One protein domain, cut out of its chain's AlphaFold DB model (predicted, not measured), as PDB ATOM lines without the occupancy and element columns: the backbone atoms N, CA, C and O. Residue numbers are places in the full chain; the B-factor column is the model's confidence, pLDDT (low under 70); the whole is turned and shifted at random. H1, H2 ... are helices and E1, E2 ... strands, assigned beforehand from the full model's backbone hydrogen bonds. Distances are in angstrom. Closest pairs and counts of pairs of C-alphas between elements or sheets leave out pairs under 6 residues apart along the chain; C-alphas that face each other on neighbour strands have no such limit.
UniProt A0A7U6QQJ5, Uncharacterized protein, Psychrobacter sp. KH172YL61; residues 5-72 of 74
ATOM      1  N   VAL A   5     -40.826  35.419  12.071       96.12
ATOM      2  CA  VAL A   5     -41.446  36.175  13.161       96.12
ATOM      3  C   VAL A   5     -42.960  35.998  13.138       96.12
ATOM      4  O   VAL A   5     -43.590  36.010  12.080       96.12
ATOM      5  N   ALA A   6     -43.539  35.840  14.326       95.94
ATOM      6  CA  ALA A   6     -44.974  35.783  14.546       95.94
ATOM      7  C   ALA A   6     -45.355  36.675  15.728       95.94
ATOM      8  O   ALA A   6     -44.697  36.640  16.768       95.94
ATOM      9  N   ILE A   7     -46.431  37.445  15.578       96.69
ATOM     10  CA  ILE A   7     -47.032  38.238  16.655       96.69
ATOM     11  C   ILE A   7     -48.507  37.857  16.737       96.69
ATOM     12  O   ILE A   7     -49.219  37.947  15.740       96.69
ATOM     13  N   LEU A   8     -48.959  37.440  17.919       96.62
ATOM     14  CA  LEU A   8     -50.340  37.045  18.200       96.62
ATOM     15  C   LEU A   8     -50.921  37.943  19.295       96.62
ATOM     16  O   LEU A   8     -50.268  38.211  20.302       96.62
ATOM     17  N   ASN A   9     -52.165  38.375  19.119       96.62
ATOM     18  CA  ASN A   9     -52.937  39.078  20.138       96.62
ATOM     19  C   ASN A   9     -54.387  38.552  20.177       96.62
ATOM     20  O   ASN A   9     -54.748  37.622  19.460       96.62
ATOM     21  N   LYS A  10     -55.240  39.162  21.011       96.81
ATOM     22  CA  LYS A  10     -56.656  38.764  21.146       96.81
ATOM     23  C   LYS A  10     -57.484  38.952  19.868       96.81
ATOM     24  O   LYS A  10     -58.560  38.377  19.771       96.81
ATOM     25  N   THR A  11     -57.025  39.774  18.927       96.12
ATOM     26  CA  THR A  11     -57.759  40.118  17.701       96.12
ATOM     27  C   THR A  11     -57.270  39.356  16.471       96.12
ATOM     28  O   THR A  11     -57.990  39.288  15.481       96.12
ATOM     29  N   GLY A  12     -56.056  38.797  16.497       93.25
ATOM     30  CA  GLY A  12     -55.483  38.101  15.351       93.25
ATOM     31  C   GLY A  12     -53.973  37.891  15.447       93.25
ATOM     32  O   GLY A  12     -53.362  38.056  16.503       93.25
ATOM     33  N   MET A  13     -53.378  37.513  14.316       94.19
ATOM     34  CA  MET A  13     -51.970  37.138  14.197       94.19
ATOM     35  C   MET A  13     -51.343  37.743  12.939       94.19
ATOM     36  O   MET A  13     -51.975  37.760  11.884       94.19
ATOM     37  N   ALA A  14     -50.088  38.176  13.038       95.19
ATOM     38  CA  ALA A  14     -49.250  38.578  11.913       95.19
ATOM     39  C   ALA A  14     -48.027  37.658  11.822       95.19
ATOM     40  O   ALA A  14     -47.409  37.345  12.841       95.19
ATOM     41  N   LEU A  15     -47.684  37.235  10.605       95.56
ATOM     42  CA  LEU A  15     -46.565  36.341  10.305       95.56
ATOM     43  C   LEU A  15     -45.678  36.987   9.242       95.56
ATOM     44  O   LEU A  15     -46.198  37.533   8.267       95.56
ATOM     45  N   ALA A  16     -44.362  36.896   9.396       94.69
ATOM     46  CA  ALA A  16     -43.413  37.328   8.378       94.69
ATOM     47  C   ALA A  16     -42.144  36.468   8.401       94.69
ATOM     48  O   ALA A  16     -41.777  35.891   9.425       94.69
ATOM     49  N   ALA A  17     -41.467  36.396   7.259       94.94
ATOM     50  CA  ALA A  17     -40.185  35.724   7.114       94.94
ATOM     51  C   ALA A  17     -39.321  36.437   6.066       94.94
ATOM     52  O   ALA A  17     -39.844  37.170   5.224       94.94
ATOM     53  N   ASP A  18     -38.008  36.219   6.114       93.25
ATOM     54  CA  ASP A  18     -37.090  36.708   5.085       93.25
ATOM     55  C   ASP A  18     -37.175  35.870   3.795       93.25
ATOM     56  O   ASP A  18     -37.564  34.701   3.809       93.25
ATOM     57  N   SER A  19     -36.768  36.450   2.666       89.19
ATOM     58  CA  SER A  19     -36.827  35.790   1.355       89.19
ATOM     59  C   SER A  19     -35.499  35.183   0.887       89.19
ATOM     60  O   SER A  19     -35.425  34.661  -0.227       89.19
ATOM     61  N   ALA A  20     -34.446  35.234   1.711       89.06
ATOM     62  CA  ALA A  20     -33.119  34.746   1.351       89.06
ATOM     63  C   ALA A  20     -33.006  33.224   1.555       89.06
ATOM     64  O   ALA A  20     -33.065  32.728   2.678       89.06
ATOM     65  N   ALA A  21     -32.803  32.461   0.485       86.38
ATOM     66  CA  ALA A  21     -32.434  31.049   0.529       86.38
ATOM     67  C   ALA A  21     -30.990  30.874   0.070       86.38
ATOM     68  O   ALA A  21     -30.598  31.362  -0.987       86.38
ATOM     69  N   THR A  22     -30.194  30.165   0.864       86.62
ATOM     70  CA  THR A  22     -28.804  29.850   0.535       86.62
ATOM     71  C   THR A  22     -28.732  28.423   0.017       86.62
ATOM     72  O   THR A  22     -29.106  27.498   0.733       86.62
ATOM     73  N   ILE A  23     -28.245  28.250  -1.209       83.75
ATOM     74  CA  ILE A  23     -27.937  26.943  -1.788       83.75
ATOM     75  C   ILE A  23     -26.420  26.780  -1.761       83.75
ATOM     76  O   ILE A  23     -25.693  27.629  -2.284       83.75
ATOM     77  N   THR A  24     -25.957  25.697  -1.149       80.38
ATOM     78  CA  THR A  24     -24.544  25.322  -1.112       80.38
ATOM     79  C   THR A  24     -24.387  24.040  -1.917       80.38
ATOM     80  O   THR A  24     -24.958  23.017  -1.547       80.38
ATOM     81  N   ASN A  25     -23.635  24.089  -3.017       74.38
ATOM     82  CA  ASN A  25     -23.277  22.879  -3.754       74.38
ATOM     83  C   ASN A  25     -22.105  22.194  -3.041       74.38
ATOM     84  O   ASN A  25     -21.131  22.854  -2.698       74.38
ATOM     85  N   GLY A  26     -22.201  20.881  -2.823       64.38
ATOM     86  CA  GLY A  26     -21.242  20.113  -2.016       64.38
ATOM     87  C   GLY A  26     -19.788  20.117  -2.511       64.38
ATOM     88  O   GLY A  26     -18.902  19.850  -1.709       64.38
ATOM     89  N   ASP A  27     -19.538  20.475  -3.778       63.91
ATOM     90  CA  ASP A  27     -18.207  20.398  -4.408       63.91
ATOM     91  C   ASP A  27     -17.517  21.753  -4.631       63.91
ATOM     92  O   ASP A  27     -16.312  21.809  -4.868       63.91
ATOM     93  N   THR A  28     -18.243  22.868  -4.535       58.78
ATOM     94  CA  THR A  28     -17.657  24.209  -4.625       58.78
ATOM     95  C   THR A  28     -18.105  25.022  -3.427       58.78
ATOM     96  O   THR A  28     -19.294  25.165  -3.159       58.78
ATOM     97  N   SER A  29     -17.156  25.648  -2.736       63.16
ATOM     98  CA  SER A  29     -17.362  26.578  -1.613       63.16
ATOM     99  C   SER A  29     -18.152  27.854  -1.979       63.16
ATOM    100  O   SER A  29     -18.173  28.837  -1.242       63.16
ATOM    101  N   THR A  30     -18.834  27.850  -3.121       71.12
ATOM    102  CA  THR A  30     -19.769  28.861  -3.591       71.12
ATOM    103  C   THR A  30     -21.155  28.618  -3.000       71.12
ATOM    104  O   THR A  30     -21.933  27.806  -3.505       71.12
ATOM    105  N   SER A  31     -21.493  29.371  -1.957       78.44
ATOM    106  CA  SER A  31     -22.871  29.526  -1.497       78.44
ATOM    107  C   SER A  31     -23.584  30.572  -2.357       78.44
ATOM    108  O   SER A  31     -23.166  31.734  -2.386       78.44
ATOM    109  N   LYS A  32     -24.667  30.198  -3.037       83.56
ATOM    110  CA  LYS A  32     -25.495  31.144  -3.793       83.56
ATOM    111  C   LYS A  32     -26.723  31.522  -2.979       83.56
ATOM    112  O   LYS A  32     -27.460  30.651  -2.525       83.56
ATOM    113  N   VAL A  33     -26.950  32.823  -2.808       84.62
ATOM    114  CA  VAL A  33     -28.139  33.350  -2.130       84.62
ATOM    115  C   VAL A  33     -29.174  33.773  -3.170       84.62
ATOM    116  O   VAL A  33     -28.875  34.552  -4.073       84.62
ATOM    117  N   PHE A  34     -30.392  33.262  -3.035       84.81
ATOM    118  CA  PHE A  34     -31.565  33.638  -3.817       84.81
ATOM    119  C   PHE A  34     -32.527  34.410  -2.919       84.81
ATOM    120  O   PHE A  34     -32.906  33.905  -1.872       84.81
ATOM    121  N   ASN A  35     -32.958  35.605  -3.323       85.12
ATOM    122  CA  ASN A  35     -33.818  36.474  -2.502       85.12
ATOM    123  C   ASN A  35     -35.317  36.344  -2.823       85.12
ATOM    124  O   ASN A  35     -36.092  37.263  -2.567       85.12
ATOM    125  N   THR A  36     -35.726  35.228  -3.424       85.38
ATOM    126  CA  THR A  36     -37.095  34.988  -3.911       85.38
ATOM    127  C   THR A  36     -37.766  33.794  -3.235       85.38
ATOM    128  O   THR A  36     -38.802  33.329  -3.702       85.38
ATOM    129  N   ALA A  37     -37.178  33.255  -2.166       86.75
ATOM    130  CA  ALA A  37     -37.728  32.090  -1.491       86.75
ATOM    131  C   ALA A  37     -38.946  32.475  -0.652       86.75
ATOM    132  O   ALA A  37     -38.895  33.422   0.134       86.75
ATOM    133  N   ASN A  38     -40.029  31.712  -0.787       88.31
ATOM    134  CA  ASN A  38     -41.156  31.836   0.120       88.31
ATOM    135  C   ASN A  38     -40.920  30.949   1.348       88.31
ATOM    136  O   ASN A  38     -40.562  29.779   1.219       88.31
ATOM    137  N   LYS A  39     -41.117  31.510   2.540       92.31
ATOM    138  CA  LYS A  39     -40.987  30.794   3.815       92.31
ATOM    139  C   LYS A  39     -42.262  30.847   4.654       92.31
ATOM    140  O   LYS A  39     -42.261  30.284   5.741       92.31
ATOM    141  N   VAL A  40     -43.335  31.477   4.158       93.62
ATOM    142  CA  VAL A  40     -44.661  31.530   4.797       93.62
ATOM    143  C   VAL A  40     -45.704  30.963   3.834       93.62
ATOM    144  O   VAL A  40     -45.929  31.488   2.743       93.62
ATOM    145  N   PHE A  41     -46.371  29.885   4.237       92.12
ATOM    146  CA  PHE A  41     -47.328  29.159   3.403       92.12
ATOM    147  C   PHE A  41     -48.667  28.996   4.110       92.12
ATOM    148  O   PHE A  41     -48.719  28.773   5.314       92.12
ATOM    149  N   THR A  42     -49.762  29.037   3.354       91.00
ATOM    150  CA  THR A  42     -51.086  28.641   3.846       91.00
ATOM    151  C   THR A  42     -51.263  27.131   3.695       91.00
ATOM    152  O   THR A  42     -51.056  26.602   2.603       91.00
ATOM    153  N   LEU A  43     -51.647  26.436   4.771       89.44
ATOM    154  CA  LEU A  43     -51.886  24.985   4.771       89.44
ATOM    155  C   LEU A  43     -53.297  24.624   4.283       89.44
ATOM    156  O   LEU A  43     -53.490  23.575   3.678       89.44
ATOM    157  N   SER A  44     -54.287  25.487   4.517       85.81
ATOM    158  CA  SER A  44     -55.676  25.278   4.094       85.81
ATOM    159  C   SER A  44     -56.218  26.515   3.381       85.81
ATOM    160  O   SER A  44     -55.821  27.638   3.685       85.81
ATOM    161  N   LYS A  45     -57.128  26.303   2.422       83.31
ATOM    162  CA  LYS A  45     -57.926  27.378   1.809       83.31
ATOM    163  C   LYS A  45     -59.192  27.712   2.604       83.31
ATOM    164  O   LYS A  45     -59.787  28.755   2.372       83.31
ATOM    165  N   HIS A  46     -59.591  26.835   3.527       89.06
ATOM    166  CA  HIS A  46     -60.818  26.973   4.316       89.06
ATOM    167  C   HIS A  46     -60.543  27.411   5.753       89.06
ATOM    168  O   HIS A  46     -61.302  28.192   6.315       89.06
ATOM    169  N   HIS A  47     -59.451  26.918   6.341       89.19
ATOM    170  CA  HIS A  47     -59.079  27.218   7.720       89.19
ATOM    171  C   HIS A  47     -57.827  28.105   7.748       89.19
ATOM    172  O   HIS A  47     -56.904  27.866   6.964       89.19
ATOM    173  N   PRO A  48     -57.745  29.099   8.652       88.81
ATOM    174  CA  PRO A  48     -56.607  30.011   8.745       88.81
ATOM    175  C   PRO A  48     -55.412  29.329   9.428       88.81
ATOM    176  O   PRO A  48     -55.061  29.634  10.564       88.81
ATOM    177  N   VAL A  49     -54.794  28.374   8.732       90.94
ATOM    178  CA  VAL A  49     -53.605  27.651   9.197       90.94
ATOM    179  C   VAL A  49     -52.431  28.007   8.297       90.94
ATOM    180  O   VAL A  49     -52.493  27.820   7.080       90.94
ATOM    181  N   ALA A  50     -51.360  28.513   8.902       91.44
ATOM    182  CA  ALA A  50     -50.132  28.882   8.215       91.44
ATOM    183  C   ALA A  50     -48.948  28.046   8.713       91.44
ATOM    184  O   ALA A  50     -48.913  27.617   9.865       91.44
ATOM    185  N   ILE A  51     -47.976  27.834   7.831       93.25
ATOM    186  CA  ILE A  51     -46.717  27.137   8.090       93.25
ATOM    187  C   ILE A  51     -45.578  28.096   7.765       93.25
ATOM    188  O   ILE A  51     -45.584  28.731   6.710       93.25
ATOM    189  N   MET A  52     -44.591  28.169   8.657       94.50
ATOM    190  CA  MET A  52     -43.340  28.880   8.415       94.50
ATOM    191  C   MET A  52     -42.165  27.911   8.432       94.50
ATOM    192  O   MET A  52     -42.120  27.011   9.270       94.50
ATOM    193  N   ILE A  53     -41.217  28.098   7.517       92.62
ATOM    194  CA  ILE A  53     -40.044  27.229   7.384       92.62
ATOM    195  C   ILE A  53     -38.818  27.938   7.950       92.62
ATOM    196  O   ILE A  53     -38.486  29.053   7.546       92.62
ATOM    197  N   PHE A  54     -38.112  27.256   8.847       91.00
ATOM    198  CA  PHE A  54     -36.832  27.695   9.387       91.00
ATOM    199  C   PHE A  54     -35.728  26.689   9.045       91.00
ATOM    200  O   PHE A  54     -35.966  25.485   8.983       91.00
ATOM    201  N   ASN A  55     -34.503  27.195   8.884       87.44
ATOM    202  CA  ASN A  55     -33.293  26.421   8.611       87.44
ATOM    203  C   ASN A  55     -33.281  25.701   7.248       87.44
ATOM    204  O   ASN A  55     -32.780  26.269   6.280       87.44
ATOM    205  N   ASN A  56     -33.825  24.484   7.169       87.25
ATOM    206  CA  ASN A  56     -33.767  23.649   5.969       87.25
ATOM    207  C   ASN A  56     -35.058  23.773   5.142       87.25
ATOM    208  O   ASN A  56     -36.157  23.571   5.658       87.25
ATOM    209  N   ALA A  57     -34.914  24.086   3.854       86.94
ATOM    210  CA  ALA A  57     -36.022  24.193   2.905       86.94
ATOM    211  C   ALA A  57     -36.478  22.833   2.340       86.94
ATOM    212  O   ALA A  57     -37.528  22.763   1.696       86.94
ATOM    213  N   GLU A  58     -35.733  21.761   2.611       90.19
ATOM    214  CA  GLU A  58     -36.008  20.412   2.126       90.19
ATOM    215  C   GLU A  58     -36.272  19.426   3.267       90.19
ATOM    216  O   GLU A  58     -35.679  19.483   4.347       90.19
ATOM    217  N   PHE A  59     -37.148  18.470   2.986       90.88
ATOM    218  CA  PHE A  59     -37.417  17.296   3.797       90.88
ATOM    219  C   PHE A  59     -37.208  16.056   2.932       90.88
ATOM    220  O   PHE A  59     -37.900  15.891   1.933       90.88
ATOM    221  N   LEU A  60     -36.245  15.199   3.288       92.06
ATOM    222  CA  LEU A  60     -35.878  14.012   2.495       92.06
ATOM    223  C   LEU A  60     -35.665  14.343   1.004       92.06
ATOM    224  O   LEU A  60     -36.290  13.743   0.132       92.06
ATOM    225  N   TYR A  61     -34.833  15.352   0.721       89.56
ATOM    226  CA  TYR A  61     -34.561  15.860  -0.636       89.56
ATOM    227  C   TYR A  61     -35.798  16.390  -1.387       89.56
ATOM    228  O   TYR A  61     -35.759  16.605  -2.596       89.56
ATOM    229  N   THR A  62     -36.914  16.601  -0.685       91.31
ATOM    230  CA  THR A  62     -38.155  17.134  -1.247       91.31
ATOM    231  C   THR A  62     -38.409  18.535  -0.691       91.31
ATOM    232  O   THR A  62     -38.472  18.695   0.530       91.31
ATOM    233  N   PRO A  63     -38.609  19.564  -1.533       91.06
ATOM    234  CA  PRO A  63     -38.909  20.909  -1.053       91.06
ATOM    235  C   PRO A  63     -40.192  20.944  -0.220       91.06
ATOM    236  O   PRO A  63     -41.246  20.472  -0.659       91.06
ATOM    237  N   TRP A  64     -40.138  21.578   0.950       91.81
ATOM    238  CA  TRP A  64     -41.311  21.773   1.811       91.81
ATOM    239  C   TRP A  64     -42.465  22.462   1.083       91.81
ATOM    240  O   TRP A  64     -43.620  22.104   1.284       91.81
ATOM    241  N   GLU A  65     -42.162  23.412   0.196       89.38
ATOM    242  CA  GLU A  65     -43.163  24.078  -0.639       89.38
ATOM    243  C   GLU A  65     -43.996  23.077  -1.453       89.38
ATOM    244  O   GLU A  65     -45.218  23.222  -1.549       89.38
ATOM    245  N   LEU A  66     -43.353  22.051  -2.013       91.94
ATOM    246  CA  LEU A  66     -44.021  21.025  -2.807       91.94
ATOM    247  C   LEU A  66     -44.908  20.151  -1.919       91.94
ATOM    248  O   LEU A  66     -46.073  19.943  -2.250       91.94
ATOM    249  N   ILE A  67     -44.396  19.719  -0.764       92.50
ATOM    250  CA  ILE A  67     -45.150  18.927   0.219       92.50
ATOM    251  C   ILE A  67     -46.394  19.697   0.679       92.50
ATOM    252  O   ILE A  67     -47.512  19.193   0.587       92.50
ATOM    253  N   ILE A  68     -46.224  20.946   1.119       92.25
ATOM    254  CA  ILE A  68     -47.323  21.779   1.617       92.25
ATOM    255  C   ILE A  68     -48.379  21.975   0.524       92.25
ATOM    256  O   ILE A  68     -49.569  21.806   0.782       92.25
ATOM    257  N   LYS A  69     -47.965  22.293  -0.709       89.38
ATOM    258  CA  LYS A  69     -48.898  22.474  -1.829       89.38
ATOM    259  C   LYS A  69     -49.619  21.182  -2.219       89.38
ATOM    260  O   LYS A  69     -50.789  21.270  -2.577       89.38
ATOM    261  N   LEU A  70     -48.955  20.027  -2.145       91.25
ATOM    262  CA  LEU A  70     -49.536  18.722  -2.474       91.25
ATOM    263  C   LEU A  70     -50.644  18.327  -1.488       91.25
ATOM    264  O   LEU A  70     -51.701  17.854  -1.900       91.25
ATOM    265  N   TYR A  71     -50.417  18.545  -0.190       87.50
ATOM    266  CA  TYR A  71     -51.379  18.195   0.861       87.50
ATOM    267  C   TYR A  71     -52.414  19.286   1.145       87.50
ATOM    268  O   TYR A  71     -53.432  19.018   1.789       87.50
ATOM    269  N   ARG A  72     -52.215  20.498   0.617       86.94
ATOM    270  CA  ARG A  72     -53.239  21.542   0.560       86.94
ATOM    271  C   ARG A  72     -54.311  21.146  -0.459       86.94
ATOM    272  O   ARG A  72     -54.304  21.619  -1.596       86.94
TER     273      ARG A  72
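This is residues 5 to 72 of the 74 residues of an uncharacterized protein of Psychrobacter sp. KH172YL61 (UniProt A0A7U6QQJ5). Three two-stranded hairpins follow one another in a loose, elongated chain: E1 and E2 reach toward one end of the long axis, E3 and E4 make the other end, and the small hairpin E5 and E6 folds back beside the inner end of E2. The short helix H1 lies beyond that small hairpin, which stands between it and the hairpin E1 and E2; residues 8 to 13 stick out. The printed part has 68 residues, with six named strands and then one named helix, in the order E1 E2 E3 E4 E5 E6 H1, in three antiparallel sheets of two strands each. The class is mixed, helices and strands, though under half of the residues are in named elements. The whole is loose, with a radius of gyration of the C-alphas of 14.5 A, and spans 49 by 25 by 16 A, only just elongated.

E1, residues 5 to 9, is 13.8 A long and begins with C-alpha 5 at (-41.446, 36.175, 13.161). E2, residues 12 to 17, is the longest strand at 17.5 A and ends with C-alpha 17 at (-40.185, 35.724, 7.114). E3, residues 21 to 24, and E4, residues 31 to 34, are 9.9 A each. E5, residues 40 to 42, is 7.1 A and E6, residues 50 to 52, is 6.8 A. H1, residues 64 to 71, is 10.7 A and ends with C-alpha 71 at (-51.379, 18.195, 0.861).

E1 and E2 form an antiparallel hairpin at 174 degrees, with N 7 and O 14 within hydrogen-bond range at 2.9 A and N 14 and O 7 at 2.8 A. The closest C-alphas of E2 and E5 are those of Ala 17 and Val 40, 6.6 A apart. E5 and E6 form an antiparallel hairpin at 155 degrees, with N 41 and O 51 within hydrogen-bond range at 2.8 A. The closest C-alphas of E5 and H1 are those of Phe 41 and Ile 68, 7.6 A apart. In H1 every O i to N i+4 pair is within hydrogen-bond range. The hairpin E3 and E4 is antiparallel at 155 degrees, with N 23 and O 32 within hydrogen-bond range at 2.8 A. E3 is apart from E2, E5, E6 and H1, among others.

The two C-alphas farthest apart, those of Lys 10 and Asp 27, are 49.7 A apart. The printed part has no cut. The link from E6 to H1, with 11 residues, is long; in it and at its end residues 58 to 59 pair antiparallel with residues 62 to 63. The mean pLDDT of the printed part is 88.1, and residues 26 to 29 are under 70.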